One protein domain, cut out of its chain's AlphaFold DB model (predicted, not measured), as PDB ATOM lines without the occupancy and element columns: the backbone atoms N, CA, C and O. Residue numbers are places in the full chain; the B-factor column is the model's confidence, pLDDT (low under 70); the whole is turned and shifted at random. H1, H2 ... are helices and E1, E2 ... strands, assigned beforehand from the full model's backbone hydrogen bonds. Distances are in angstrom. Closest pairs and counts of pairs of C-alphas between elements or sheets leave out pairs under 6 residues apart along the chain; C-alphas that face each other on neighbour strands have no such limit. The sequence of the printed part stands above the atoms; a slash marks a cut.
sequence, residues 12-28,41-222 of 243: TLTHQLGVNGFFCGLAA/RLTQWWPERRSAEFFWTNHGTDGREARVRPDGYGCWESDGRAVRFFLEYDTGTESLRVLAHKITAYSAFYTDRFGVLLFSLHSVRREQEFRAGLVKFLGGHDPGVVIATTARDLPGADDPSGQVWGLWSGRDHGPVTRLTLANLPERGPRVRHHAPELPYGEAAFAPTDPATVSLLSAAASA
ATOM      1  N   THR A  12      60.031  49.990  83.879       84.12
ATOM      2  CA  THR A  12      60.438  51.298  83.342       84.12
ATOM      3  C   THR A  12      59.412  51.828  82.349       84.12
ATOM      4  O   THR A  12      59.018  52.987  82.426       84.12
ATOM      5  N   LEU A  13      58.920  50.975  81.448       87.31
ATOM      6  CA  LEU A  13      57.892  51.359  80.488       87.31
ATOM      7  C   LEU A  13      56.571  51.709  81.182       87.31
ATOM      8  O   LEU A  13      55.959  52.719  80.852       87.31
ATOM      9  N   THR A  14      56.125  50.900  82.148       88.44
ATOM     10  CA  THR A  14      54.905  51.172  82.925       88.44
ATOM     11  C   THR A  14      55.002  52.503  83.661       88.44
ATOM     12  O   THR A  14      54.038  53.266  83.672       88.44
ATOM     13  N   HIS A  15      56.162  52.795  84.249       90.81
ATOM     14  CA  HIS A  15      56.425  54.070  84.905       90.81
ATOM     15  C   HIS A  15      56.377  55.235  83.908       90.81
ATOM     16  O   HIS A  15      55.571  56.144  84.088       90.81
ATOM     17  N   GLN A  16      57.112  55.156  82.797       90.81
ATOM     18  CA  GLN A  16      57.135  56.202  81.767       90.81
ATOM     19  C   GLN A  16      55.760  56.457  81.137       90.81
ATOM     20  O   GLN A  16      55.369  57.607  80.939       90.81
ATOM     21  N   LEU A  17      54.999  55.400  80.837       92.62
ATOM     22  CA  LEU A  17      53.630  55.527  80.336       92.62
ATOM     23  C   LEU A  17      52.707  56.163  81.377       92.62
ATOM     24  O   LEU A  17      51.864  56.975  81.011       92.62
ATOM     25  N   GLY A  18      52.878  55.826  82.656       93.88
ATOM     26  CA  GLY A  18      52.120  56.427  83.750       93.88
ATOM     27  C   GLY A  18      52.389  57.924  83.904       93.88
ATOM     28  O   GLY A  18      51.450  58.715  83.961       93.88
ATOM     29  N   VAL A  19      53.663  58.320  83.882       94.25
ATOM     30  CA  VAL A  19      54.090  59.726  83.914       94.25
ATOM     31  C   VAL A  19      53.526  60.486  82.716       94.25
ATOM     32  O   VAL A  19      52.879  61.517  82.884       94.25
ATOM     33  N   ASN A  20      53.707  59.965  81.501       93.19
ATOM     34  CA  ASN A  20      53.182  60.613  80.300       93.19
ATOM     35  C   ASN A  20      51.650  60.681  80.321       93.19
ATOM     36  O   ASN A  20      51.083  61.708  79.964       93.19
ATOM     37  N   GLY A  21      50.978  59.625  80.785       93.56
ATOM     38  CA  GLY A  21      49.527  59.588  80.955       93.56
ATOM     39  C   GLY A  21      49.020  60.672  81.907       93.56
ATOM     40  O   GLY A  21      48.054  61.355  81.581       93.56
ATOM     41  N   PHE A  22      49.713  60.894  83.029       95.44
ATOM     42  CA  PHE A  22      49.400  61.967  83.976       95.44
ATOM     43  C   PHE A  22      49.410  63.350  83.307       95.44
ATOM     44  O   PHE A  22      48.427  64.089  83.382       95.44
ATOM     45  N   PHE A  23      50.496  63.697  82.609       93.31
ATOM     46  CA  PHE A  23      50.605  65.003  81.951       93.31
ATOM     47  C   PHE A  23      49.665  65.135  80.750       93.31
ATOM     48  O   PHE A  23      49.069  66.194  80.557       93.31
ATOM     49  N   CYS A  24      49.458  64.061  79.983       91.31
ATOM     50  CA  CYS A  24      48.452  64.023  78.925       91.31
ATOM     51  C   CYS A  24      47.037  64.248  79.474       91.31
ATOM     52  O   CYS A  24      46.257  64.947  78.834       91.31
ATOM     53  N   GLY A  25      46.714  63.724  80.662       91.44
ATOM     54  CA  GLY A  25      45.448  63.988  81.351       91.44
ATOM     55  C   GLY A  25      45.249  65.477  81.643       91.44
ATOM     56  O   GLY A  25      44.209  66.041  81.301       91.44
ATOM     57  N   LEU A  26      46.278  66.152  82.169       91.38
ATOM     58  CA  LEU A  26      46.259  67.608  82.382       91.38
ATOM     59  C   LEU A  26      46.128  68.388  81.061       91.38
ATOM     60  O   LEU A  26      45.312  69.306  80.946       91.38
ATOM     61  N   ALA A  27      46.893  68.012  80.035       87.38
ATOM     62  CA  ALA A  27      46.831  68.652  78.721       87.38
ATOM     63  C   ALA A  27      45.449  68.482  78.063       87.38
ATOM     64  O   ALA A  27      44.891  69.438  77.528       87.38
ATOM     65  N   ALA A  28      44.850  67.291  78.157       84.56
ATOM     66  CA  ALA A  28      43.496  67.024  77.682       84.56
ATOM     67  C   ALA A  28      42.444  67.807  78.480       84.56
ATOM     68  O   ALA A  28      41.442  68.256  77.912       84.56
ATOM     69  N   ARG A  41      44.718  75.265  82.854       87.00
ATOM     70  CA  ARG A  41      45.538  74.703  81.787       87.00
ATOM     71  C   ARG A  41      46.919  74.282  82.260       87.00
ATOM     72  O   ARG A  41      47.540  74.947  83.089       87.00
ATOM     73  N   LEU A  42      47.431  73.213  81.663       88.44
ATOM     74  CA  LEU A  42      48.843  72.881  81.736       88.44
ATOM     75  C   LEU A  42      49.595  73.913  80.898       88.44
ATOM     76  O   LEU A  42      49.246  74.142  79.749       88.44
ATOM     77  N   THR A  43      50.597  74.557  81.468       84.75
ATOM     78  CA  THR A  43      51.426  75.525  80.749       84.75
ATOM     79  C   THR A  43      52.852  75.050  80.573       84.75
ATOM     80  O   THR A  43      53.456  75.377  79.561       84.75
ATOM     81  N   GLN A  44      53.334  74.196  81.481       86.38
ATOM     82  CA  GLN A  44      54.657  73.578  81.414       86.38
ATOM     83  C   GLN A  44      54.588  72.078  81.602       86.38
ATOM     84  O   GLN A  44      53.882  71.593  82.487       86.38
ATOM     85  N   TRP A  45      55.416  71.371  80.843       89.38
ATOM     86  CA  TRP A  45      55.741  69.975  81.066       89.38
ATOM     87  C   TRP A  45      57.177  69.677  80.634       89.38
ATOM     88  O   TRP A  45      57.509  69.661  79.450       89.38
ATOM     89  N   TRP A  46      58.035  69.381  81.606       88.44
ATOM     90  CA  TRP A  46      59.345  68.794  81.370       88.44
ATOM     91  C   TRP A  46      59.316  67.298  81.687       88.44
ATOM     92  O   TRP A  46      58.954  66.921  82.806       88.44
ATOM     93  N   PRO A  47      59.716  66.434  80.739       85.88
ATOM     94  CA  PRO A  47      59.896  65.017  81.022       85.88
ATOM     95  C   PRO A  47      61.083  64.804  81.969       85.88
ATOM     96  O   PRO A  47      61.933  65.689  82.125       85.88
ATOM     97  N   GLU A  48      61.171  63.610  82.556       86.38
ATOM     98  CA  GLU A  48      62.223  63.200  83.495       86.38
ATOM     99  C   GLU A  48      63.624  63.628  83.041       86.38
ATOM    100  O   GLU A  48      64.341  64.281  83.788       86.38
ATOM    101  N   ARG A  49      64.004  63.332  81.789       83.62
ATOM    102  CA  ARG A  49      65.343  63.646  81.265       83.62
ATOM    103  C   ARG A  49      65.671  65.138  81.351       83.62
ATOM    104  O   ARG A  49      66.723  65.498  81.865       83.62
ATOM    105  N   ARG A  50      64.772  65.997  80.866       83.38
ATOM    106  CA  ARG A  50      64.967  67.454  80.889       83.38
ATOM    107  C   ARG A  50      64.959  67.982  82.320       83.38
ATOM    108  O   ARG A  50      65.738  68.867  82.659       83.38
ATOM    109  N   SER A  51      64.092  67.420  83.161       84.25
ATOM    110  CA  SER A  51      64.029  67.778  84.574       84.25
ATOM    111  C   SER A  51      65.319  67.397  85.301       84.25
ATOM    112  O   SER A  51      65.841  68.199  86.061       84.25
ATOM    113  N   ALA A  52      65.881  66.221  85.021       80.81
ATOM    114  CA  ALA A  52      67.167  65.791  85.554       80.81
ATOM    115  C   ALA A  52      68.297  66.713  85.079       80.81
ATOM    116  O   ALA A  52      69.043  67.217  85.905       80.81
ATOM    117  N   GLU A  53      68.395  66.995  83.777       80.19
ATOM    118  CA  GLU A  53      69.418  67.898  83.225       80.19
ATOM    119  C   GLU A  53      69.415  69.271  83.923       80.19
ATOM    120  O   GLU A  53      70.481  69.806  84.231       80.19
ATOM    121  N   PHE A  54      68.230  69.806  84.233       78.56
ATOM    122  CA  PHE A  54      68.086  71.086  84.920       78.56
ATOM    123  C   PHE A  54      68.288  70.996  86.439       78.56
ATOM    124  O   PHE A  54      69.046  71.777  86.994       78.56
ATOM    125  N   PHE A  55      67.614  70.089  87.145       78.44
ATOM    126  CA  PHE A  55      67.603  70.084  88.614       78.44
ATOM    127  C   PHE A  55      68.793  69.343  89.232       78.44
ATOM    128  O   PHE A  55      69.269  69.759  90.284       78.44
ATOM    129  N   TRP A  56      69.311  68.301  88.578       72.88
ATOM    130  CA  TRP A  56      70.414  67.485  89.102       72.88
ATOM    131  C   TRP A  56      71.748  68.231  89.138       72.88
ATOM    132  O   TRP A  56      72.590  67.969  89.989       72.88
ATOM    133  N   THR A  57      71.961  69.130  88.177       62.81
ATOM    134  CA  THR A  57      73.222  69.864  87.993       62.81
ATOM    135  C   THR A  57      73.327  71.106  88.879       62.81
ATOM    136  O   THR A  57      74.342  71.797  88.850       62.81
ATOM    137  N   ASN A  58      72.295  71.392  89.681       66.06
ATOM    138  CA  ASN A  58      72.239  72.560  90.543       66.06
ATOM    139  C   ASN A  58      72.631  72.222  91.989       66.06
ATOM    140  O   ASN A  58      72.280  71.175  92.541       66.06
ATOM    141  N   HIS A  59      73.351  73.147  92.624       63.72
ATOM    142  CA  HIS A  59      73.674  73.046  94.042       63.72
ATOM    143  C   HIS A  59      72.399  73.199  94.878       63.72
ATOM    144  O   HIS A  59      71.543  74.035  94.591       63.72
ATOM    145  N   GLY A  60      72.270  72.356  95.890       60.22
ATOM    146  CA  GLY A  60      71.294  72.432  96.951       60.22
ATOM    147  C   GLY A  60      71.618  73.515  97.966       60.22
ATOM    148  O   GLY A  60      72.625  74.218  97.897       60.22
ATOM    149  N   THR A  61      70.736  73.605  98.950       59.94
ATOM    150  CA  THR A  61      70.732  74.612 100.001       59.94
ATOM    151  C   THR A  61      71.995  74.615 100.854       59.94
ATOM    152  O   THR A  61      72.334  75.641 101.423       59.94
ATOM    153  N   ASP A  62      72.701  73.488 100.941       60.41
ATOM    154  CA  ASP A  62      73.943  73.313 101.700       60.41
ATOM    155  C   ASP A  62      75.225  73.521 100.868       60.41
ATOM    156  O   ASP A  62      76.330  73.244 101.338       60.41
ATOM    157  N   GLY A  63      75.088  73.985  99.620       59.12
ATOM    158  CA  GLY A  63      76.190  74.138  98.670       59.12
ATOM    159  C   GLY A  63      76.654  72.825  98.020       59.12
ATOM    160  O   GLY A  63      77.524  72.854  97.147       59.12
ATOM    161  N   ARG A  64      76.084  71.668  98.387       60.81
ATOM    162  CA  ARG A  64      76.355  70.373  97.733       60.81
ATOM    163  C   ARG A  64      75.401  70.156  96.569       60.81
ATOM    164  O   ARG A  64      74.367  70.794  96.501       60.81
ATOM    165  N   GLU A  65      75.716  69.260  95.641       63.06
ATOM    166  CA  GLU A  65      74.778  68.903  94.566       63.06
ATOM    167  C   GLU A  65      73.484  68.317  95.151       63.06
ATOM    168  O   GLU A  65      73.496  67.246  95.770       63.06
ATOM    169  N   ALA A  66      72.355  68.993  94.927       64.19
ATOM    170  CA  ALA A  66      71.052  68.428  95.229       64.19
ATOM    171  C   ALA A  66      70.667  67.499  94.080       64.19
ATOM    172  O   ALA A  66      70.294  67.925  92.991       64.19
ATOM    173  N   ARG A  67      70.763  66.194  94.328       74.69
ATOM    174  CA  ARG A  67      70.485  65.136  93.346       74.69
ATOM    175  C   ARG A  67      68.984  64.918  93.147       74.69
ATOM    176  O   ARG A  67      68.471  63.816  93.336       74.69
ATOM    177  N   VAL A  68      68.269  65.988  92.811       82.50
ATOM    178  CA  VAL A  68      66.835  65.955  92.536       82.50
ATOM    179  C   VAL A  68      66.611  65.492  91.102       82.50
ATOM    180  O   VAL A  68      67.131  66.070  90.149       82.50
ATOM    181  N   ARG A  69      65.825  64.425  90.951       86.94
ATOM    182  CA  ARG A  69      65.448  63.840  89.664       86.94
ATOM    183  C   ARG A  69      63.958  63.507  89.702       86.94
ATOM    184  O   ARG A  69      63.620  62.382  90.054       86.94
ATOM    185  N   PRO A  70      63.083  64.478  89.403       91.75
ATOM    186  CA  PRO A  70      61.657  64.216  89.361       91.75
ATOM    187  C   PRO A  70      61.325  63.408  88.106       91.75
ATOM    188  O   PRO A  70      61.973  63.562  87.065       91.75
ATOM    189  N   ASP A  71      60.252  62.632  88.172       93.31
ATOM    190  CA  ASP A  71      59.720  61.915  87.011       93.31
ATOM    191  C   ASP A  71      59.149  62.883  85.962       93.31
ATOM    192  O   ASP A  71      59.154  62.624  84.758       93.31
ATOM    193  N   GLY A  72      58.704  64.054  86.414       92.88
ATOM    194  CA  GLY A  72      58.423  65.189  85.554       92.88
ATOM    195  C   GLY A  72      58.249  66.473  86.346       92.88
ATOM    196  O   GLY A  72      58.092  66.465  87.565       92.88
ATOM    197  N   TYR A  73      58.259  67.590  85.638       92.44
ATOM    198  CA  TYR A  73      58.019  68.904  86.218       92.44
ATOM    199  C   TYR A  73      56.963  69.634  85.400       92.44
ATOM    200  O   TYR A  73      56.973  69.555  84.171       92.44
ATOM    201  N   GLY A  74      56.038  70.326  86.057       91.31
ATOM    202  CA  GLY A  74      54.954  71.005  85.365       91.31
ATOM    203  C   GLY A  74      54.471  72.275  86.035       91.31
ATOM    204  O   GLY A  74      54.818  72.588  87.172       91.31
ATOM    205  N   CYS A  75      53.650  73.009  85.292       91.00
ATOM    206  CA  CYS A  75      52.996  74.230  85.736       91.00
ATOM    207  C   CYS A  75      51.535  74.175  85.309       91.00
ATOM    208  O   CYS A  75      51.240  73.970  84.133       91.00
ATOM    209  N   TRP A  76      50.636  74.342  86.272       90.69
ATOM    210  CA  TRP A  76      49.199  74.430  86.061       90.69
ATOM    211  C   TRP A  76      48.727  75.850  86.361       90.69
ATOM    212  O   TRP A  76      48.938  76.347  87.469       90.69
ATOM    213  N   GLU A  77      48.087  76.498  85.393       88.56
ATOM    214  CA  GLU A  77      47.546  77.848  85.534       88.56
ATOM    215  C   GLU A  77      46.018  77.839  85.533       88.56
ATOM    216  O   GLU A  77      45.401  77.319  84.609       88.56
ATOM    217  N   SER A  78      45.397  78.455  86.537       87.19
ATOM    218  CA  SER A  78      43.943  78.662  86.610       87.19
ATOM    219  C   SER A  78      43.666  79.982  87.308       87.19
ATOM    220  O   SER A  78      44.260  80.249  88.349       87.19
ATOM    221  N   ASP A  79      42.783  80.810  86.749       84.44
ATOM    222  CA  ASP A  79      42.293  82.038  87.396       84.44
ATOM    223  C   ASP A  79      43.409  82.981  87.887       84.44
ATOM    224  O   ASP A  79      43.358  83.544  88.979       84.44
ATOM    225  N   GLY A  80      44.470  83.120  87.083       81.56
ATOM    226  CA  GLY A  80      45.631  83.957  87.408       81.56
ATOM    227  C   GLY A  80      46.587  83.362  88.449       81.56
ATOM    228  O   GLY A  80      47.581  84.005  88.780       81.56
ATOM    229  N   ARG A  81      46.321  82.145  88.935       87.50
ATOM    230  CA  ARG A  81      47.197  81.392  89.838       87.50
ATOM    231  C   ARG A  81      48.045  80.396  89.066       87.50
ATOM    232  O   ARG A  81      47.566  79.812  88.096       87.50
ATOM    233  N   ALA A  82      49.275  80.173  89.521       88.88
ATOM    234  CA  ALA A  82      50.215  79.238  88.906       88.88
ATOM    235  C   ALA A  82      50.780  78.249  89.933       88.88
ATOM    236  O   ALA A  82      51.624  78.594  90.765       88.88
ATOM    237  N   VAL A  83      50.352  76.993  89.839       92.19
ATOM    238  CA  VAL A  83      50.866  75.890  90.653       92.19
ATOM    239  C   VAL A  83      51.945  75.165  89.863       92.19
ATOM    240  O   VAL A  83      51.656  74.408  88.937       92.19
ATOM    241  N   ARG A  84      53.206  75.403  90.232       92.81
ATOM    242  CA  ARG A  84      54.347  74.630  89.728       92.81
ATOM    243  C   ARG A  84      54.577  73.416  90.601       92.81
ATOM    244  O   ARG A  84      54.401  73.489  91.819       92.81
ATOM    245  N   PHE A  85      54.985  72.317  89.990       94.25
ATOM    246  CA  PHE A  85      55.122  71.063  90.699       94.25
ATOM    247  C   PHE A  85      56.193  70.137  90.132       94.25
ATOM    248  O   PHE A  85      56.405  70.056  88.925       94.25
ATOM    249  N   PHE A  86      56.806  69.388  91.039       94.75
ATOM    250  CA  PHE A  86      57.558  68.172  90.761       94.75
ATOM    251  C   PHE A  86      56.602  66.984  90.858       94.75
ATOM    252  O   PHE A  86      55.751  66.963  91.745       94.75
ATOM    253  N   LEU A  87      56.739  66.002  89.974       96.75
ATOM    254  CA  LEU A  87      55.982  64.758  90.014       96.75
ATOM    255  C   LEU A  87      56.903  63.590  90.362       96.75
ATOM    256  O   LEU A  87      57.920  63.379  89.709       96.75
ATOM    257  N   GLU A  88      56.470  62.798  91.334       96.62
ATOM    258  CA  GLU A  88      56.958  61.456  91.630       96.62
ATOM    259  C   GLU A  88      55.799  60.471  91.412       96.62
ATOM    260  O   GLU A  88      54.748  60.553  92.058       96.62
ATOM    261  N   TYR A  89      55.964  59.550  90.472       96.44
ATOM    262  CA  TYR A  89      54.952  58.588  90.059       96.44
ATOM    263  C   TYR A  89      55.290  57.198  90.614       96.44
ATOM    264  O   TYR A  89      56.079  56.441  90.052       96.44
ATOM    265  N   ASP A  90      54.663  56.821  91.731       95.12
ATOM    266  CA  ASP A  90      54.866  55.513  92.363       95.12
ATOM    267  C   ASP A  90      54.054  54.438  91.633       95.12
ATOM    268  O   ASP A  90      52.823  54.476  91.601       95.12
ATOM    269  N   THR A  91      54.738  53.442  91.075       92.44
ATOM    270  CA  THR A  91      54.126  52.220  90.519       92.44
ATOM    271  C   THR A  91      53.977  51.108  91.564       92.44
ATOM    272  O   THR A  91      53.474  50.034  91.245       92.44
ATOM    273  N   GLY A  92      54.406  51.348  92.810       89.06
ATOM    274  CA  GLY A  92      54.403  50.370  93.899       89.06
ATOM    275  C   GLY A  92      55.607  49.425  93.912       89.06
ATOM    276  O   GLY A  92      55.675  48.553  94.775       89.06
ATOM    277  N   THR A  93      56.556  49.583  92.986       86.38
ATOM    278  CA  THR A  93      57.754  48.732  92.892       86.38
ATOM    279  C   THR A  93      58.859  49.149  93.863       86.38
ATOM    280  O   THR A  93      59.626  48.303  94.322       86.38
ATOM    281  N   GLU A  94      58.942  50.436  94.206       87.19
ATOM    282  CA  GLU A  94      59.893  50.948  95.193       87.19
ATOM    283  C   GLU A  94      59.414  50.658  96.625       87.19
ATOM    284  O   GLU A  94      58.219  50.566  96.911       87.19
ATOM    285  N   SER A  95      60.333  50.547  97.584       88.81
ATOM    286  CA  SER A  95      59.933  50.506  98.997       88.81
ATOM    287  C   SER A  95      59.498  51.896  99.480       88.81
ATOM    288  O   SER A  95      60.027  52.909  99.025       88.81
ATOM    289  N   LEU A  96      58.601  51.970 100.471       86.50
ATOM    290  CA  LEU A  96      58.219  53.253 101.089       86.50
ATOM    291  C   LEU A  96      59.413  53.994 101.693       86.50
ATOM    292  O   LEU A  96      59.419  55.217 101.735       86.50
ATOM    293  N   ARG A  97      60.432  53.251 102.141       81.56
ATOM    294  CA  ARG A  97      61.675  53.824 102.659       81.56
ATOM    295  C   ARG A  97      62.441  54.568 101.571       81.56
ATOM    296  O   ARG A  97      62.932  55.656 101.833       81.56
ATOM    297  N   VAL A  98      62.528  53.992 100.371       85.44
ATOM    298  CA  VAL A  98      63.162  54.639  99.212       85.44
ATOM    299  C   VAL A  98      62.380  55.891  98.826       85.44
ATOM    300  O   VAL A  98      62.975  56.957  98.700       85.44
ATOM    301  N   LEU A  99      61.050  55.791  98.753       83.75
ATOM    302  CA  LEU A  99      60.192  56.928  98.419       83.75
ATOM    303  C   LEU A  99      60.306  58.064  99.449       83.75
ATOM    304  O   LEU A  99      60.449  59.225  99.082       83.75
ATOM    305  N   ALA A 100      60.316  57.734 100.744       82.88
ATOM    306  CA  ALA A 100      60.520  58.708 101.814       82.88
ATOM    307  C   ALA A 100      61.932  59.315 101.783       82.88
ATOM    308  O   ALA A 100      62.090  60.502 102.037       82.88
ATOM    309  N   HIS A 101      62.955  58.541 101.413       83.88
ATOM    310  CA  HIS A 101      64.320  59.051 101.305       83.88
ATOM    311  C   HIS A 101      64.484  60.085 100.182       83.88
ATOM    312  O   HIS A 101      65.315  60.984 100.310       83.88
ATOM    313  N   LYS A 102      63.650  60.045  99.126       86.50
ATOM    314  CA  LYS A 102      63.617  61.116  98.109       86.50
ATOM    315  C   LYS A 102      63.362  62.487  98.743       86.50
ATOM    316  O   LYS A 102      63.931  63.475  98.289       86.50
ATOM    317  N   ILE A 103      62.599  62.551  99.842       88.88
ATOM    318  CA  ILE A 103      62.343  63.801 100.572       88.88
ATOM    319  C   ILE A 103      63.636  64.451 101.054       88.88
ATOM    320  O   ILE A 103      63.709  65.671 101.040       88.88
ATOM    321  N   THR A 104      64.674  63.691 101.413       86.25
ATOM    322  CA  THR A 104      65.966  64.273 101.807       86.25
ATOM    323  C   THR A 104      66.579  65.098 100.677       86.25
ATOM    324  O   THR A 104      67.006  66.224 100.919       86.25
ATOM    325  N   ALA A 105      66.569  64.588  99.441       84.12
ATOM    326  CA  ALA A 105      67.100  65.315  98.287       84.12
ATOM    327  C   ALA A 105      66.269  66.568  97.971       84.12
ATOM    328  O   ALA A 105      66.836  67.627  97.723       84.12
ATOM    329  N   TYR A 106      64.936  66.468  98.037       87.81
ATOM    330  CA  TYR A 106      64.053  67.622  97.831       87.81
ATOM    331  C   TYR A 106      64.152  68.663  98.951       87.81
ATOM    332  O   TYR A 106      64.122  69.851  98.668       87.81
ATOM    333  N   SER A 107      64.312  68.242 100.206       84.12
ATOM    334  CA  SER A 107      64.467  69.154 101.354       84.12
ATOM    335  C   SER A 107      65.796  69.908 101.300       84.12
ATOM    336  O   SER A 107      65.891  71.036 101.768       84.12
ATOM    337  N   ALA A 108      66.824  69.287 100.712       79.75
ATOM    338  CA  ALA A 108      68.103  69.924 100.421       79.75
ATOM    339  C   ALA A 108      68.072  70.771  99.135       79.75
ATOM    340  O   ALA A 108      69.071  71.396  98.794       79.75
ATOM    341  N   PHE A 109      66.960  70.797  98.398       80.50
ATOM    342  CA  PHE A 109      66.778  71.627  97.212       80.50
ATOM    343  C   PHE A 109      65.827  72.788  97.511       80.50
ATOM    344  O   PHE A 109      65.001  72.729  98.417       80.50
ATOM    345  N   TYR A 110      65.903  73.859  96.721       73.69
ATOM    346  CA  TYR A 110      65.061  75.052  96.877       73.69
ATOM    347  C   TYR A 110      63.632  74.823  96.366       73.69
ATOM    348  O   TYR A 110      63.117  75.579  95.540       73.69
ATOM    349  N   THR A 111      62.978  73.743  96.792       77.75
ATOM    350  CA  THR A 111      61.654  73.367  96.295       77.75
ATOM    351  C   THR A 111      60.617  74.455  96.573       77.75
ATOM    352  O   THR A 111      59.793  74.727  95.708       77.75
ATOM    353  N   ASP A 112      60.708  75.193  97.681       76.56
ATOM    354  CA  ASP A 112      59.882  76.381  97.944       76.56
ATOM    355  C   ASP A 112      59.931  77.429  96.810       76.56
ATOM    356  O   ASP A 112      58.919  78.073  96.503       76.56
ATOM    357  N   ARG A 113      61.087  77.552  96.148       79.50
ATOM    358  CA  ARG A 113      61.327  78.441  95.007       79.50
ATOM    359  C   ARG A 113      60.971  77.838  93.666       79.50
ATOM    360  O   ARG A 113      60.922  78.607  92.713       79.50
ATOM    361  N   PHE A 114      60.721  76.531  93.569       83.44
ATOM    362  CA  PHE A 114      60.503  75.842  92.292       83.44
ATOM    363  C   PHE A 114      59.174  75.081  92.181       83.44
ATOM    364  O   PHE A 114      58.719  74.883  91.061       83.44
ATOM    365  N   GLY A 115      58.483  74.718  93.262       90.94
ATOM    366  CA  GLY A 115      57.155  74.108  93.167       90.94
ATOM    367  C   GLY A 115      56.732  73.266  94.369       90.94
ATOM    368  O   GLY A 115      57.408  73.189  95.385       90.94
ATOM    369  N   VAL A 116      55.576  72.627  94.243       94.62
ATOM    370  CA  VAL A 116      55.063  71.617  95.178       94.62
ATOM    371  C   VAL A 116      55.579  70.235  94.765       94.62
ATOM    372  O   VAL A 116      55.653  69.938  93.578       94.62
ATOM    373  N   LEU A 117      55.916  69.369  95.719       95.69
ATOM    374  CA  LEU A 117      56.256  67.976  95.440       95.69
ATOM    375  C   LEU A 117      54.991  67.112  95.450       95.69
ATOM    376  O   LEU A 117      54.384  66.888  96.502       95.69
ATOM    377  N   LEU A 118      54.587  66.636  94.277       97.56
ATOM    378  CA  LEU A 118      53.441  65.753  94.101       97.56
ATOM    379  C   LEU A 118      53.895  64.303  94.090       97.56
ATOM    380  O   LEU A 118      54.747  63.927  93.289       97.56
ATOM    381  N   PHE A 119      53.242  63.473  94.894       97.62
ATOM    382  CA  PHE A 119      53.319  62.031  94.729       97.62
ATOM    383  C   PHE A 119      51.996  61.474  94.203       97.62
ATOM    384  O   PHE A 119      50.951  61.608  94.846       97.62
ATOM    385  N   SER A 120      52.048  60.800  93.055       97.88
ATOM    386  CA  SER A 120      50.943  60.000  92.524       97.88
ATOM    387  C   SER A 120      51.161  58.540  92.903       97.88
ATOM    388  O   SER A 120      52.067  57.887  92.381       97.88
ATOM    389  N   LEU A 121      50.356  58.025  93.832       97.56
ATOM    390  CA  LEU A 121      50.493  56.677  94.388       97.56
ATOM    391  C   LEU A 121      49.533  55.734  93.673       97.56
ATOM    392  O   LEU A 121      48.430  56.120  93.289       97.56
ATOM    393  N   HIS A 122      49.929  54.476  93.506       95.88
ATOM    394  CA  HIS A 122      49.098  53.517  92.777       95.88
ATOM    395  C   HIS A 122      47.819  53.096  93.518       95.88
ATOM    396  O   HIS A 122      46.923  52.566  92.869       95.88
ATOM    397  N   SER A 123      47.732  53.290  94.842       96.50
ATOM    398  CA  SER A 123      46.542  52.941  95.628       96.50
ATOM    399  C   SER A 123      46.354  53.788  96.892       96.50
ATOM    400  O   SER A 123      47.327  54.316  97.440       96.50
ATOM    401  N   VAL A 124      45.122  53.860  97.412       95.94
ATOM    402  CA  VAL A 124      44.781  54.547  98.675       95.94
ATOM    403  C   VAL A 124      45.554  53.939  99.836       95.94
ATOM    404  O   VAL A 124      46.097  54.659 100.674       95.94
ATOM    405  N   ARG A 125      45.655  52.606  99.875       94.94
ATOM    406  CA  ARG A 125      46.438  51.904 100.898       94.94
ATOM    407  C   ARG A 125      47.896  52.354 100.865       94.94
ATOM    408  O   ARG A 125      48.465  52.684 101.901       94.94
ATOM    409  N   ARG A 126      48.491  52.397  99.672       95.62
ATOM    410  CA  ARG A 126      49.875  52.830  99.491       95.62
ATOM    411  C   ARG A 126      50.072  54.288  99.908       95.62
ATOM    412  O   ARG A 126      51.074  54.593 100.548       95.62
ATOM    413  N   GLU A 127      49.129  55.172  99.588       95.44
ATOM    414  CA  GLU A 127      49.149  56.570 100.029       95.44
ATOM    415  C   GLU A 127      49.120  56.682 101.560       95.44
ATOM    416  O   GLU A 127      49.932  57.405 102.134       95.44
ATOM    417  N   GLN A 128      48.234  55.945 102.234       93.56
ATOM    418  CA  GLN A 128      48.152  55.932 103.698       93.56
ATOM    419  C   GLN A 128      49.456  55.442 104.334       93.56
ATOM    420  O   GLN A 128      49.994  56.092 105.234       93.56
ATOM    421  N   GLU A 129      49.995  54.322 103.845       92.94
ATOM    422  CA  GLU A 129      51.259  53.770 104.333       92.94
ATOM    423  C   GLU A 129      52.429  54.737 104.077       92.94
ATOM    424  O   GLU A 129      53.282  54.913 104.950       92.94
ATOM    425  N   PHE A 130      52.450  55.419 102.927       93.44
ATOM    426  CA  PHE A 130      53.445  56.446 102.615       93.44
ATOM    427  C   PHE A 130      53.348  57.646 103.554       93.44
ATOM    428  O   PHE A 130      54.354  58.022 104.152       93.44
ATOM    429  N   ARG A 131      52.155  58.214 103.760       92.81
ATOM    430  CA  ARG A 131      51.952  59.355 104.669       92.81
ATOM    431  C   ARG A 131      52.324  59.003 106.112       92.81
ATOM    432  O   ARG A 131      52.991  59.797 106.772       92.81
ATOM    433  N   ALA A 132      51.978  57.802 106.578       89.75
ATOM    434  CA  ALA A 132      52.398  57.302 107.888       89.75
ATOM    435  C   ALA A 132      53.922  57.092 107.967       89.75
ATOM    436  O   ALA A 132      54.549  57.393 108.986       89.75
ATOM    437  N   GLY A 133      54.531  56.597 106.887       89.94
ATOM    438  CA  GLY A 133      55.979  56.478 106.739       89.94
ATOM    439  C   GLY A 133      56.688  57.830 106.800       89.94
ATOM    440  O   GLY A 133      57.690  57.942 107.499       89.94
ATOM    441  N   LEU A 134      56.138  58.863 106.152       89.94
ATOM    442  CA  LEU A 134      56.661  60.230 106.186       89.94
ATOM    443  C   LEU A 134      56.669  60.813 107.599       89.94
ATOM    444  O   LEU A 134      57.676  61.384 108.003       89.94
ATOM    445  N   VAL A 135      55.600  60.618 108.383       88.75
ATOM    446  CA  VAL A 135      55.556  61.059 109.791       88.75
ATOM    447  C   VAL A 135      56.698  60.434 110.598       88.75
ATOM    448  O   VAL A 135      57.397  61.135 111.326       88.75
ATOM    449  N   LYS A 136      56.928  59.123 110.436       88.12
ATOM    450  CA  LYS A 136      58.023  58.411 111.117       88.12
ATOM    451  C   LYS A 136      59.397  58.868 110.633       88.12
ATOM    452  O   LYS A 136      60.296  59.040 111.445       88.12
ATOM    453  N   PHE A 137      59.552  59.035 109.322       87.69
ATOM    454  CA  PHE A 137      60.811  59.413 108.688       87.69
ATOM    455  C   PHE A 137      61.248  60.825 109.079       87.69
ATOM    456  O   PHE A 137      62.415  61.039 109.385       87.69
ATOM    457  N   LEU A 138      60.307  61.771 109.097       86.81
ATOM    458  CA  LEU A 138      60.582  63.166 109.424       86.81
ATOM    459  C   LEU A 138      60.636  63.421 110.930       86.81
ATOM    460  O   LEU A 138      61.153  64.451 111.338       86.81
ATOM    461  N   GLY A 139      60.109  62.525 111.771       85.31
ATOM    462  CA  GLY A 139      60.233  62.639 113.229       85.31
ATOM    463  C   GLY A 139      59.650  63.934 113.813       85.31
ATOM    464  O   GLY A 139      60.082  64.377 114.872       85.31
ATOM    465  N   GLY A 140      58.694  64.564 113.120       80.31
ATOM    466  CA  GLY A 140      58.124  65.864 113.493       80.31
ATOM    467  C   GLY A 140      58.883  67.089 112.964       80.31
ATOM    468  O   GLY A 140      58.433  68.211 113.194       80.31
ATOM    469  N   HIS A 141      59.987  66.903 112.236       82.19
ATOM    470  CA  HIS A 141      60.678  67.987 111.542       82.19
ATOM    471  C   HIS A 141      59.887  68.459 110.315       82.19
ATOM    472  O   HIS A 141      59.298  67.659 109.585       82.19
ATOM    473  N   ASP A 142      59.888  69.773 110.090       83.06
ATOM    474  CA  ASP A 142      59.383  70.367 108.855       83.06
ATOM    475  C   ASP A 142      60.388  70.077 107.728       83.06
ATOM    476  O   ASP A 142      61.546  70.486 107.846       83.06
ATOM    477  N   PRO A 143      59.991  69.369 106.654       83.56
ATOM    478  CA  PRO A 143      60.898  69.064 105.556       83.56
ATOM    479  C   PRO A 143      61.234  70.302 104.704       83.56
ATOM    480  O   PRO A 143      62.046  70.206 103.794       83.56
ATOM    481  N   GLY A 144      60.594  71.459 104.927       83.88
ATOM    482  CA  GLY A 144      60.828  72.671 104.129       83.88
ATOM    483  C   GLY A 144      60.289  72.587 102.693       83.88
ATOM    484  O   GLY A 144      60.339  73.564 101.948       83.88
ATOM    485  N   VAL A 145      59.713  71.442 102.314       87.38
ATOM    486  CA  VAL A 145      59.031  71.191 101.046       87.38
ATOM    487  C   VAL A 145      57.534  70.999 101.278       87.38
ATOM    488  O   VAL A 145      57.102  70.282 102.180       87.38
ATOM    489  N   VAL A 146      56.720  71.619 100.421       93.19
ATOM    490  CA  VAL A 146      55.277  71.354 100.380       93.19
ATOM    491  C   VAL A 146      55.051  70.047  99.632       93.19
ATOM    492  O   VAL A 146      55.404  69.944  98.459       93.19
ATOM    493  N   ILE A 147      54.437  69.074 100.300       94.56
ATOM    494  CA  ILE A 147      54.143  67.753  99.740       94.56
ATOM    495  C   ILE A 147      52.629  67.611  99.568       94.56
ATOM    496  O   ILE A 147      51.869  67.878 100.501       94.56
ATOM    497  N   ALA A 148      52.183  67.147  98.404       96.94
ATOM    498  CA  ALA A 148      50.811  66.691  98.201       96.94
ATOM    499  C   ALA A 148      50.809  65.270  97.639       96.94
ATOM    500  O   ALA A 148      51.654  64.909  96.824       96.94
ATOM    501  N   THR A 149      49.855  64.453  98.072       97.25
ATOM    502  CA  THR A 149      49.721  63.070  97.603       97.25
ATOM    503  C   THR A 149      48.354  62.846  96.981       97.25
ATOM    504  O   THR A 149      47.373  63.487  97.357       97.25
ATOM    505  N   THR A 150      48.288  61.933  96.025       97.69
ATOM    506  CA  THR A 150      47.037  61.379  95.506       97.69
ATOM    507  C   THR A 150      47.173  59.867  95.376       97.69
ATOM    508  O   THR A 150      48.287  59.340  95.330       97.69
ATOM    509  N   ALA A 151      46.043  59.179  95.291       97.38
ATOM    510  CA  ALA A 151      45.955  57.756  95.019       97.38
ATOM    511  C   ALA A 151      45.126  57.526  93.752       97.38
ATOM    512  O   ALA A 151      44.033  58.070  93.608       97.38
ATOM    513  N   ARG A 152      45.659  56.733  92.819       96.38
ATOM    514  CA  ARG A 152      45.074  56.552  91.479       96.38
ATOM    515  C   ARG A 152      43.851  55.635  91.421       96.38
ATOM    516  O   ARG A 152      43.204  55.570  90.388       96.38
ATOM    517  N   ASP A 153      43.524  54.950  92.509       96.00
ATOM    518  CA  ASP A 153      42.292  54.170  92.688       96.00
ATOM    519  C   ASP A 153      41.186  54.964  93.416       96.00
ATOM    520  O   ASP A 153      40.130  54.410  93.727       96.00
ATOM    521  N   LEU A 154      41.393  56.263  93.682       95.50
ATOM    522  CA  LEU A 154      40.330  57.149  94.157       95.50
ATOM    523  C   LEU A 154      39.314  57.439  93.039       95.50
ATOM    524  O   LEU A 154      39.696  57.607  91.878       95.50
ATOM    525  N   PRO A 155      38.023  57.611  93.375       93.50
ATOM    526  CA  PRO A 155      37.045  58.136  92.430       93.50
ATOM    527  C   PRO A 155      37.493  59.492  91.861       93.50
ATOM    528  O   PRO A 155      37.821  60.405  92.616       93.50
ATOM    529  N   GLY A 156      37.497  59.623  90.532       87.75
ATOM    530  CA  GLY A 156      37.900  60.853  89.841       87.75
ATOM    531  C   GLY A 156      39.411  61.050  89.676       87.75
ATOM    532  O   GLY A 156      39.816  62.070  89.124       87.75
ATOM    533  N   ALA A 157      40.249  60.092  90.093       89.19
ATOM    534  CA  ALA A 157      41.707  60.169  89.935       89.19
ATOM    535  C   ALA A 157      42.205  60.114  88.481       89.19
ATOM    536  O   ALA A 157      43.366  60.440  88.230       89.19
ATOM    537  N   ASP A 158      41.330  59.771  87.530       87.25
ATOM    538  CA  ASP A 158      41.601  59.868  86.091       87.25
ATOM    539  C   ASP A 158      41.820  61.322  85.633       87.25
ATOM    540  O   ASP A 158      42.450  61.559  84.602       87.25
ATOM    541  N   ASP A 159      41.325  62.299  86.404       90.69
ATOM    542  CA  ASP A 159      41.574  63.721  86.188       90.69
ATOM    543  C   ASP A 159      42.527  64.281  87.260       90.69
ATOM    544  O   ASP A 159      42.088  64.707  88.336       90.69
ATOM    545  N   PRO A 160      43.841  64.346  86.981       93.25
ATOM    546  CA  PRO A 160      44.818  64.875  87.925       93.25
ATOM    547  C   PRO A 160      44.661  66.375  88.215       93.25
ATOM    548  O   PRO A 160      45.291  66.870  89.148       93.25
ATOM    549  N   SER A 161      43.845  67.122  87.465       93.25
ATOM    550  CA  SER A 161      43.530  68.518  87.809       93.25
ATOM    551  C   SER A 161      42.437  68.626  88.884       93.25
ATOM    552  O   SER A 161      42.335  69.645  89.578       93.25
ATOM    553  N   GLY A 162      41.648  67.558  89.039       92.69
ATOM    554  CA  GLY A 162      40.482  67.472  89.904       92.69
ATOM    555  C   GLY A 162      40.811  67.391  91.393       92.69
ATOM    556  O   GLY A 162      41.964  67.464  91.822       92.69
ATOM    557  N   GLN A 163      39.759  67.261  92.205       95.62
ATOM    558  CA  GLN A 163      39.828  67.299  93.664       95.62
ATOM    559  C   GLN A 163      40.365  65.988  94.265       95.62
ATOM    560  O   GLN A 163      39.648  65.255  94.943       95.62
ATOM    561  N   VAL A 164      41.636  65.684  94.012       96.44
ATOM    562  CA  VAL A 164      42.267  64.403  94.380       96.44
ATOM    563  C   VAL A 164      43.526  64.571  95.234       96.44
ATOM    564  O   VAL A 164      44.015  63.614  95.840       96.44
ATOM    565  N   TRP A 165      44.030  65.799  95.369       97.75
ATOM    566  CA  TRP A 165      45.293  66.074  96.049       97.75
ATOM    567  C   TRP A 165      45.113  66.333  97.537       97.75
ATOM    568  O   TRP A 165      44.424  67.262  97.941       97.75
ATOM    569  N   GLY A 166      45.776  65.536  98.364       96.75
ATOM    570  CA  GLY A 166      45.856  65.728  99.802       96.75
ATOM    571  C   GLY A 166      47.170  66.370 100.216       96.75
ATOM    572  O   GLY A 166      48.214  65.714 100.159       96.75
ATOM    573  N   LEU A 167      47.137  67.614 100.696       95.00
ATOM    574  CA  LEU A 167      48.321  68.244 101.292       95.00
ATOM    575  C   LEU A 167      48.777  67.448 102.510       95.00
ATOM    576  O   LEU A 167      47.975  67.135 103.387       95.00
ATOM    577  N   TRP A 168      50.053  67.085 102.553       92.38
ATOM    578  CA  TRP A 168      50.641  66.446 103.720       92.38
ATOM    579  C   TRP A 168      50.911  67.477 104.813       92.38
ATOM    580  O   TRP A 168      51.426  68.562 104.553       92.38
ATOM    581  N   SER A 169      50.567  67.117 106.047       83.19
ATOM    582  CA  SER A 169      50.969  67.860 107.235       83.19
ATOM    583  C   SER A 169      51.533  66.877 108.257       83.19
ATOM    584  O   SER A 169      51.019  65.771 108.416       83.19
ATOM    585  N   GLY A 170      52.581  67.265 108.983       75.19
ATOM    586  CA  GLY A 170      53.226  66.401 109.985       75.19
ATOM    587  C   GLY A 170      52.337  65.989 111.168       75.19
ATOM    588  O   GLY A 170      52.789  65.251 112.036       75.19
ATOM    589  N   ARG A 171      51.084  66.460 111.215       68.94
ATOM    590  CA  ARG A 171      50.070  66.136 112.233       68.94
ATOM    591  C   ARG A 171      48.896  65.337 111.665       68.94
ATOM    592  O   ARG A 171      47.856  65.238 112.309       68.94
ATOM    593  N   ASP A 172      49.016  64.850 110.433       64.19
ATOM    594  CA  ASP A 172      47.877  64.293 109.719       64.19
ATOM    595  C   ASP A 172      47.536  62.892 110.243       64.19
ATOM    596  O   ASP A 172      48.231  61.906 109.988       64.19
ATOM    597  N   HIS A 173      46.478  62.824 111.048       65.38
ATOM    598  CA  HIS A 173      45.937  61.589 111.622       65.38
ATOM    599  C   HIS A 173      44.454  61.392 111.257       65.38
ATOM    600  O   HIS A 173      43.830  60.441 111.722       65.38
ATOM    601  N   GLY A 174      43.881  62.303 110.461       68.31
ATOM    602  CA  GLY A 174      42.457  62.353 110.132       68.31
ATOM    603  C   GLY A 174      42.162  62.169 108.639       68.31
ATOM    604  O   GLY A 174      43.056  61.847 107.854       68.31
ATOM    605  N   PRO A 175      40.894  62.355 108.228       78.19
ATOM    606  CA  PRO A 175      40.500  62.313 106.827       78.19
ATOM    607  C   PRO A 175      41.259  63.357 106.001       78.19
ATOM    608  O   PRO A 175      41.272  64.543 106.331       78.19
ATOM    609  N   VAL A 176      41.858  62.917 104.895       88.69
ATOM    610  CA  VAL A 176      42.625  63.790 104.004       88.69
ATOM    611  C   VAL A 176      41.666  64.683 103.218       88.69
ATOM    612  O   VAL A 176      40.924  64.204 102.358       88.69
ATOM    613  N   THR A 177      41.698  65.991 103.485       92.31
ATOM    614  CA  THR A 177      40.966  66.970 102.669       92.31
ATOM    615  C   THR A 177      41.593  67.031 101.283       92.31
ATOM    616  O   THR A 177      42.791  67.284 101.147       92.31
ATOM    617  N   ARG A 178      40.779  66.785 100.252       94.94
ATOM    618  CA  ARG A 178      41.228  66.779  98.862       94.94
ATOM    619  C   ARG A 178      41.031  68.147  98.220       94.94
ATOM    620  O   ARG A 178      39.993  68.786  98.389       94.94
ATOM    621  N   LEU A 179      42.034  68.578  97.472       96.00
ATOM    622  CA  LEU A 179      42.097  69.843  96.756       96.00
ATOM    623  C   LEU A 179      42.239  69.574  95.260       96.00
ATOM    624  O   LEU A 179      42.775  68.542  94.849       96.00
ATOM    625  N   THR A 180      41.757  70.517  94.452       95.31
ATOM    626  CA  THR A 180      42.106  70.571  93.030       95.31
ATOM    627  C   THR A 180      43.575  70.935  92.873       95.31
ATOM    628  O   THR A 180      44.155  71.567  93.761       95.31
ATOM    629  N   LEU A 181      44.173  70.594  91.731       94.94
ATOM    630  CA  LEU A 181      45.552  70.993  91.438       94.94
ATOM    631  C   LEU A 181      45.708  72.520  91.499       94.94
ATOM    632  O   LEU A 181      46.669  73.017  92.076       94.94
ATOM    633  N   ALA A 182      44.712  73.259  90.999       93.25
ATOM    634  CA  ALA A 182      44.662  74.718  91.070       93.25
ATOM    635  C   ALA A 182      44.639  75.260  92.511       93.25
ATOM    636  O   ALA A 182      45.147  76.349  92.760       93.25
ATOM    637  N   ASN A 183      44.080  74.521  93.472       94.88
ATOM    638  CA  ASN A 183      43.948  74.952  94.867       94.88
ATOM    639  C   ASN A 183      45.143  74.575  95.753       94.88
ATOM    640  O   ASN A 183      45.135  74.883  96.946       94.88
ATOM    641  N   LEU A 184      46.190  73.965  95.194       95.69
ATOM    642  CA  LEU A 184      47.449  73.790  95.913       95.69
ATOM    643  C   LEU A 184      48.174  75.138  96.125       95.69
ATOM    644  O   LEU A 184      47.873  76.131  95.449       95.69
ATOM    645  N   PRO A 185      49.125  75.211  97.079       93.81
ATOM    646  CA  PRO A 185      49.913  76.415  97.314       93.81
ATOM    647  C   PRO A 185      50.727  76.824  96.085       93.81
ATOM    648  O   PRO A 185      51.372  75.994  95.448       93.81
ATOM    649  N   GLU A 186      50.763  78.123  95.794       90.62
ATOM    650  CA  GLU A 186      51.629  78.662  94.745       90.62
ATOM    651  C   GLU A 186      53.064  78.738  95.264       90.62
ATOM    652  O   GLU A 186      53.406  79.553  96.123       90.62
ATOM    653  N   ARG A 187      53.895  77.845  94.739       88.44
ATOM    654  CA  ARG A 187      55.344  77.802  94.928       88.44
ATOM    655  C   ARG A 187      55.996  77.875  93.558       88.44
ATOM    656  O   ARG A 187      55.358  77.551  92.555       88.44
ATOM    657  N   GLY A 188      57.252  78.290  93.505       77.56
ATOM    658  CA  GLY A 188      57.916  78.482  92.223       77.56
ATOM    659  C   GLY A 188      58.178  79.940  91.858       77.56
ATOM    660  O   GLY A 188      57.631  80.861  92.478       77.56
ATOM    661  N   PRO A 189      58.981  80.170  90.812       72.62
ATOM    662  CA  PRO A 189      59.259  81.508  90.343       72.62
ATOM    663  C   PRO A 189      58.017  82.091  89.660       72.62
ATOM    664  O   PRO A 189      57.373  81.434  88.844       72.62
ATOM    665  N   ARG A 190      57.677  83.351  89.951       71.81
ATOM    666  CA  ARG A 190      56.587  84.073  89.267       71.81
ATOM    667  C   ARG A 190      57.071  84.656  87.935       71.81
ATOM    668  O   ARG A 190      57.017  85.864  87.721       71.81
ATOM    669  N   VAL A 191      57.608  83.798  87.070       66.94
ATOM    670  CA  VAL A 191      58.062  84.191  85.727       66.94
ATOM    671  C   VAL A 191      56.860  84.282  84.799       66.94
ATOM    672  O   VAL A 191      55.916  83.496  84.914       66.94
ATOM    673  N   ARG A 192      56.889  85.270  83.898       56.75
ATOM    674  CA  ARG A 192      55.849  85.439  82.887       56.75
ATOM    675  C   ARG A 192      55.839  84.239  81.950       56.75
ATOM    676  O   ARG A 192      56.869  83.836  81.423       56.75
ATOM    677  N   HIS A 193      54.639  83.731  81.718       58.06
ATOM    678  CA  HIS A 193      54.367  82.693  80.745       58.06
ATOM    679  C   HIS A 193      54.876  83.114  79.353       58.06
ATOM    680  O   HIS A 193      54.395  84.100  78.788       58.06
ATOM    681  N   HIS A 194      55.843  82.383  78.789       51.31
ATOM    682  CA  HIS A 194      56.180  82.521  77.372       51.31
ATOM    683  C   HIS A 194      55.046  81.905  76.546       51.31
ATOM    684  O   HIS A 194      54.666  80.772  76.796       51.31
ATOM    685  N   ALA A 195      54.485  82.725  75.652       52.75
ATOM    686  CA  ALA A 195      53.397  82.520  74.687       52.75
ATOM    687  C   ALA A 195      52.574  81.199  74.740       52.75
ATOM    688  O   ALA A 195      53.135  80.114  74.632       52.75
ATOM    689  N   PRO A 196      51.225  81.277  74.750       53.78
ATOM    690  CA  PRO A 196      50.320  80.113  74.729       53.78
ATOM    691  C   PRO A 196      50.431  79.211  73.483       53.78
ATOM    692  O   PRO A 196      49.792  78.166  73.436       53.78
ATOM    693  N   GLU A 197      51.220  79.606  72.483       57.19
ATOM    694  CA  GLU A 197      51.401  78.891  71.213       57.19
ATOM    695  C   GLU A 197      52.601  77.929  71.216       57.19
ATOM    696  O   GLU A 197      52.791  77.176  70.261       57.19
ATOM    697  N   LEU A 198      53.421  77.938  72.272       57.38
ATOM    698  CA  LEU A 198      54.571  77.044  72.376       57.38
ATOM    699  C   LEU A 198      54.152  75.652  72.885       57.38
ATOM    700  O   LEU A 198      53.277  75.547  73.749       57.38
ATOM    701  N   PRO A 199      54.791  74.565  72.410       62.38
ATOM    702  CA  PRO A 199      54.589  73.234  72.972       62.38
ATOM    703  C   PRO A 199      54.873  73.226  74.483       62.38
ATOM    704  O   PRO A 199      55.809  73.883  74.937       62.38
ATOM    705  N   TYR A 200      54.147  72.408  75.259       63.75
ATOM    706  CA  TYR A 200      54.311  72.293  76.724       63.75
ATOM    707  C   TYR A 200      55.766  72.047  77.181       63.75
ATOM    708  O   TYR A 200      56.127  72.373  78.310       63.75
ATOM    709  N   GLY A 201      56.618  71.513  76.296       57.09
ATOM    710  CA  GLY A 201      58.051  71.327  76.524       57.09
ATOM    711  C   GLY A 201      58.855  72.620  76.704       57.09
ATOM    712  O   GLY A 201      59.951  72.562  77.257       57.09
ATOM    713  N   GLU A 202      58.350  73.777  76.273       56.91
ATOM    714  CA  GLU A 202      59.098  75.042  76.270       56.91
ATOM    715  C   GLU A 202      58.548  76.122  77.213       56.91
ATOM    716  O   GLU A 202      59.301  77.026  77.578       56.91
ATOM    717  N   ALA A 203      57.301  76.035  77.682       51.50
ATOM    718  CA  ALA A 203      56.648  77.171  78.338       51.50
ATOM    719  C   ALA A 203      56.488  77.039  79.865       51.50
ATOM    720  O   ALA A 203      55.975  76.060  80.366       51.50
ATOM    721  N   ALA A 204      56.995  78.039  80.594       54.88
ATOM    722  CA  ALA A 204      56.459  78.751  81.780       54.88
ATOM    723  C   ALA A 204      57.595  79.571  82.419       54.88
ATOM    724  O   ALA A 204      57.356  80.626  83.001       54.88
ATOM    725  N   PHE A 205      58.835  79.100  82.265       63.31
ATOM    726  CA  PHE A 205      60.072  79.875  82.343       63.31
ATOM    727  C   PHE A 205      61.163  79.163  81.540       63.31
ATOM    728  O   PHE A 205      61.229  77.930  81.531       63.31
ATOM    729  N   ALA A 206      62.025  79.928  80.869       66.19
ATOM    730  CA  ALA A 206      63.218  79.353  80.267       66.19
ATOM    731  C   ALA A 206      64.223  79.007  81.385       66.19
ATOM    732  O   ALA A 206      64.395  79.802  82.313       66.19
ATOM    733  N   PRO A 207      64.928  77.863  81.318       64.31
ATOM    734  CA  PRO A 207      66.064  77.574  82.199       64.31
ATOM    735  C   PRO A 207      67.104  78.701  82.251       64.31
ATOM    736  O   PRO A 207      67.743  78.921  83.273       64.31
ATOM    737  N   THR A 208      67.243  79.424  81.139       68.62
ATOM    738  CA  THR A 208      68.137  80.570  80.956       68.62
ATOM    739  C   THR A 208      67.482  81.916  81.275       68.62
ATOM    740  O   THR A 208      68.121  82.952  81.101       68.62
ATOM    741  N   ASP A 209      66.223  81.934  81.726       73.75
ATOM    742  CA  ASP A 209      65.535  83.169  82.104       73.75
ATOM    743  C   ASP A 209      66.291  83.847  83.266       73.75
ATOM    744  O   ASP A 209      66.589  83.181  84.263       73.75
ATOM    745  N   PRO A 210      66.597  85.155  83.182       71.50
ATOM    746  CA  PRO A 210      67.348  85.860  84.218       71.50
ATOM    747  C   PRO A 210      66.744  85.752  85.622       71.50
ATOM    748  O   PRO A 210      67.491  85.713  86.596       71.50
ATOM    749  N   ALA A 211      65.415  85.674  85.757       74.19
ATOM    750  CA  ALA A 211      64.762  85.488  87.050       74.19
ATOM    751  C   ALA A 211      65.020  84.082  87.608       74.19
ATOM    752  O   ALA A 211      65.308  83.931  88.795       74.19
ATOM    753  N   THR A 212      64.985  83.060  86.751       75.81
ATOM    754  CA  THR A 212      65.321  81.673  87.106       75.81
ATOM    755  C   THR A 212      66.789  81.554  87.506       75.81
ATOM    756  O   THR A 212      67.098  81.017  88.569       75.81
ATOM    757  N   VAL A 213      67.693  82.123  86.702       75.12
ATOM    758  CA  VAL A 213      69.134  82.153  86.988       75.12
ATOM    759  C   VAL A 213      69.406  82.911  88.285       75.12
ATOM    760  O   VAL A 213      70.139  82.424  89.138       75.12
ATOM    761  N   SER A 214      68.766  84.064  88.497       76.94
ATOM    762  CA  SER A 214      68.899  84.820  89.744       76.94
ATOM    763  C   SER A 214      68.413  84.028  90.951       76.94
ATOM    764  O   SER A 214      68.999  84.160  92.023       76.94
ATOM    765  N   LEU A 215      67.356  83.224  90.815       75.12
ATOM    766  CA  LEU A 215      66.866  82.395  91.910       75.12
ATOM    767  C   LEU A 215      67.842  81.283  92.260       75.12
ATOM    768  O   LEU A 215      68.036  81.081  93.455       75.12
ATOM    769  N   LEU A 216      68.460  80.636  91.264       71.12
ATOM    770  CA  LEU A 216      69.517  79.634  91.442       71.12
ATOM    771  C   LEU A 216      70.789  80.245  92.055       71.12
ATOM    772  O   LEU A 216      71.346  79.699  93.003       71.12
ATOM    773  N   SER A 217      71.213  81.420  91.586       69.94
ATOM    774  CA  SER A 217      72.388  82.125  92.119       69.94
ATOM    775  C   SER A 217      72.165  82.639  93.544       69.94
ATOM    776  O   SER A 217      73.041  82.513  94.399       69.94
ATOM    777  N   ALA A 218      70.984  83.201  93.831       67.69
ATOM    778  CA  ALA A 218      70.613  83.638  95.178       67.69
ATOM    779  C   ALA A 218      70.456  82.454  96.134       67.69
ATOM    780  O   ALA A 218      70.759  82.578  97.314       67.69
ATOM    781  N   ALA A 219      69.985  81.320  95.618       64.12
ATOM    782  CA  ALA A 219      70.000  80.044  96.304       64.12
ATOM    783  C   ALA A 219      71.431  79.680  96.722       64.12
ATOM    784  O   ALA A 219      71.699  79.598  97.918       64.12
ATOM    785  N   ALA A 220      72.353  79.563  95.763       62.94
ATOM    786  CA  ALA A 220      73.748  79.196  96.017       62.94
ATOM    787  C   ALA A 220      74.487  80.173  96.955       62.94
ATOM    788  O   ALA A 220      75.459  79.796  97.602       62.94
ATOM    789  N   SER A 221      74.028  81.426  97.029       60.12
ATOM    790  CA  SER A 221      74.591  82.468  97.901       60.12
ATOM    791  C   SER A 221      73.937  82.534  99.287       60.12
ATOM    792  O   SER A 221      74.435  83.245 100.161       60.12
ATOM    793  N   ALA A 222      72.801  81.863  99.496       56.94
ATOM    794  CA  ALA A 222      72.132  81.842 100.788       56.94
ATOM    795  C   ALA A 222      72.937  80.973 101.771       56.94
ATOM    796  O   ALA A 222      73.430  79.915 101.377       56.94
TER     797      ALA A 222
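This is residues 12 to 28 and 41 to 222 of the 243 residues of the protein "Replication-relaxation" of Amycolatopsis keratiniphila (UniProt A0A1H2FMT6). A twisted sheet of six strands runs through the body in the order E1 E2 E3 E4 E5 E6, in three layers: H1 is over one face, H2 and H5 over the other. H3 packs on H5 with residues 96 to 100, and a long stretch with no named element, residues 168 to 209, leads from edge strand E6 to H6, which is off the sheet and near H4. The printed part has 199 residues, with six named helices and six named strands in the order H1 E1 H2 E2 E3 H3 H4 E4 H5 E5 E6 H6; the class is mixed, helices and strands, and so is the sheet, with parallel and antiparallel pairs. The whole is compact and rounded, with a radius of gyration of the C-alphas of 15.9 A and spans of 43 by 39 by 33 A.

In the sheet, E1, residues 41 to 47, is antiparallel to E2, residues 72 to 78, with N 43 and O 75 2.8 A apart. E2 and E3, residues 81 to 89, form a hairpin, with N 74 and O 85 2.9 A apart. E3 is parallel to E4, residues 116 to 121, with N 118 and O 86 2.8 A apart, and E4 to E5, residues 147 to 151, with N 150 and O 119 2.9 A apart. E5 and E6, residues 165 to 167, form a hairpin, with N 166 and O 149 2.8 A apart. H1, residues 12 to 28, lies over E2 and E3 at a height over the sheet of 8.6 A, along the strands; its closest C-alphas to E1 are those of Ala 27 and Leu 42, 5.6 A. On the opposite face from H1, H2, residues 48 to 55, stands up from the sheet, rising 55 degrees. H5, residues 124 to 138, runs along the strands at a height of 10.5 A, at 8 degrees to E5 on the local plane. H3, residues 96 to 107, and H4, residues 111 to 114, only graze the sheet; E3, H3 H4, E4 and E4, H5, E5 are strand-helix-strand units, parallel neighbour strands with helices between, both crossovers right-handed. H3 and H5 touch at a steep tilt of 55 degrees, the same way, closest at the C-alphas of Leu 96 and Phe 130, 5.9 A. H6, residues 210 to 221, is close to H4 but not clearly touching: the C-alphas of Arg 113 and Leu 215 are 7.5 A apart. Every O i to N i+4 pair is within hydrogen-bond range in H1, H2, H5 and H6, and 5 of 8 in H3; H4 is too short for one.

H1 is 23.8 A long, from C-alpha 12 at (60.438, 51.298, 83.342); E3 is 24.1 A, H5 21.0 A, E2 19.8 A. H6 ends at C-alpha 221, (74.591, 82.468, 97.901).

Residues 29 to 40 are not printed; C-alphas 28 and 41 are 8.9 A apart across the cut. The links H2 to E2, E5 to E6 and E6 to H6 are long. The model's pLDDT is under 70 at residues 57 to 66, 171 to 174, 191 to 208 and 217 to 222.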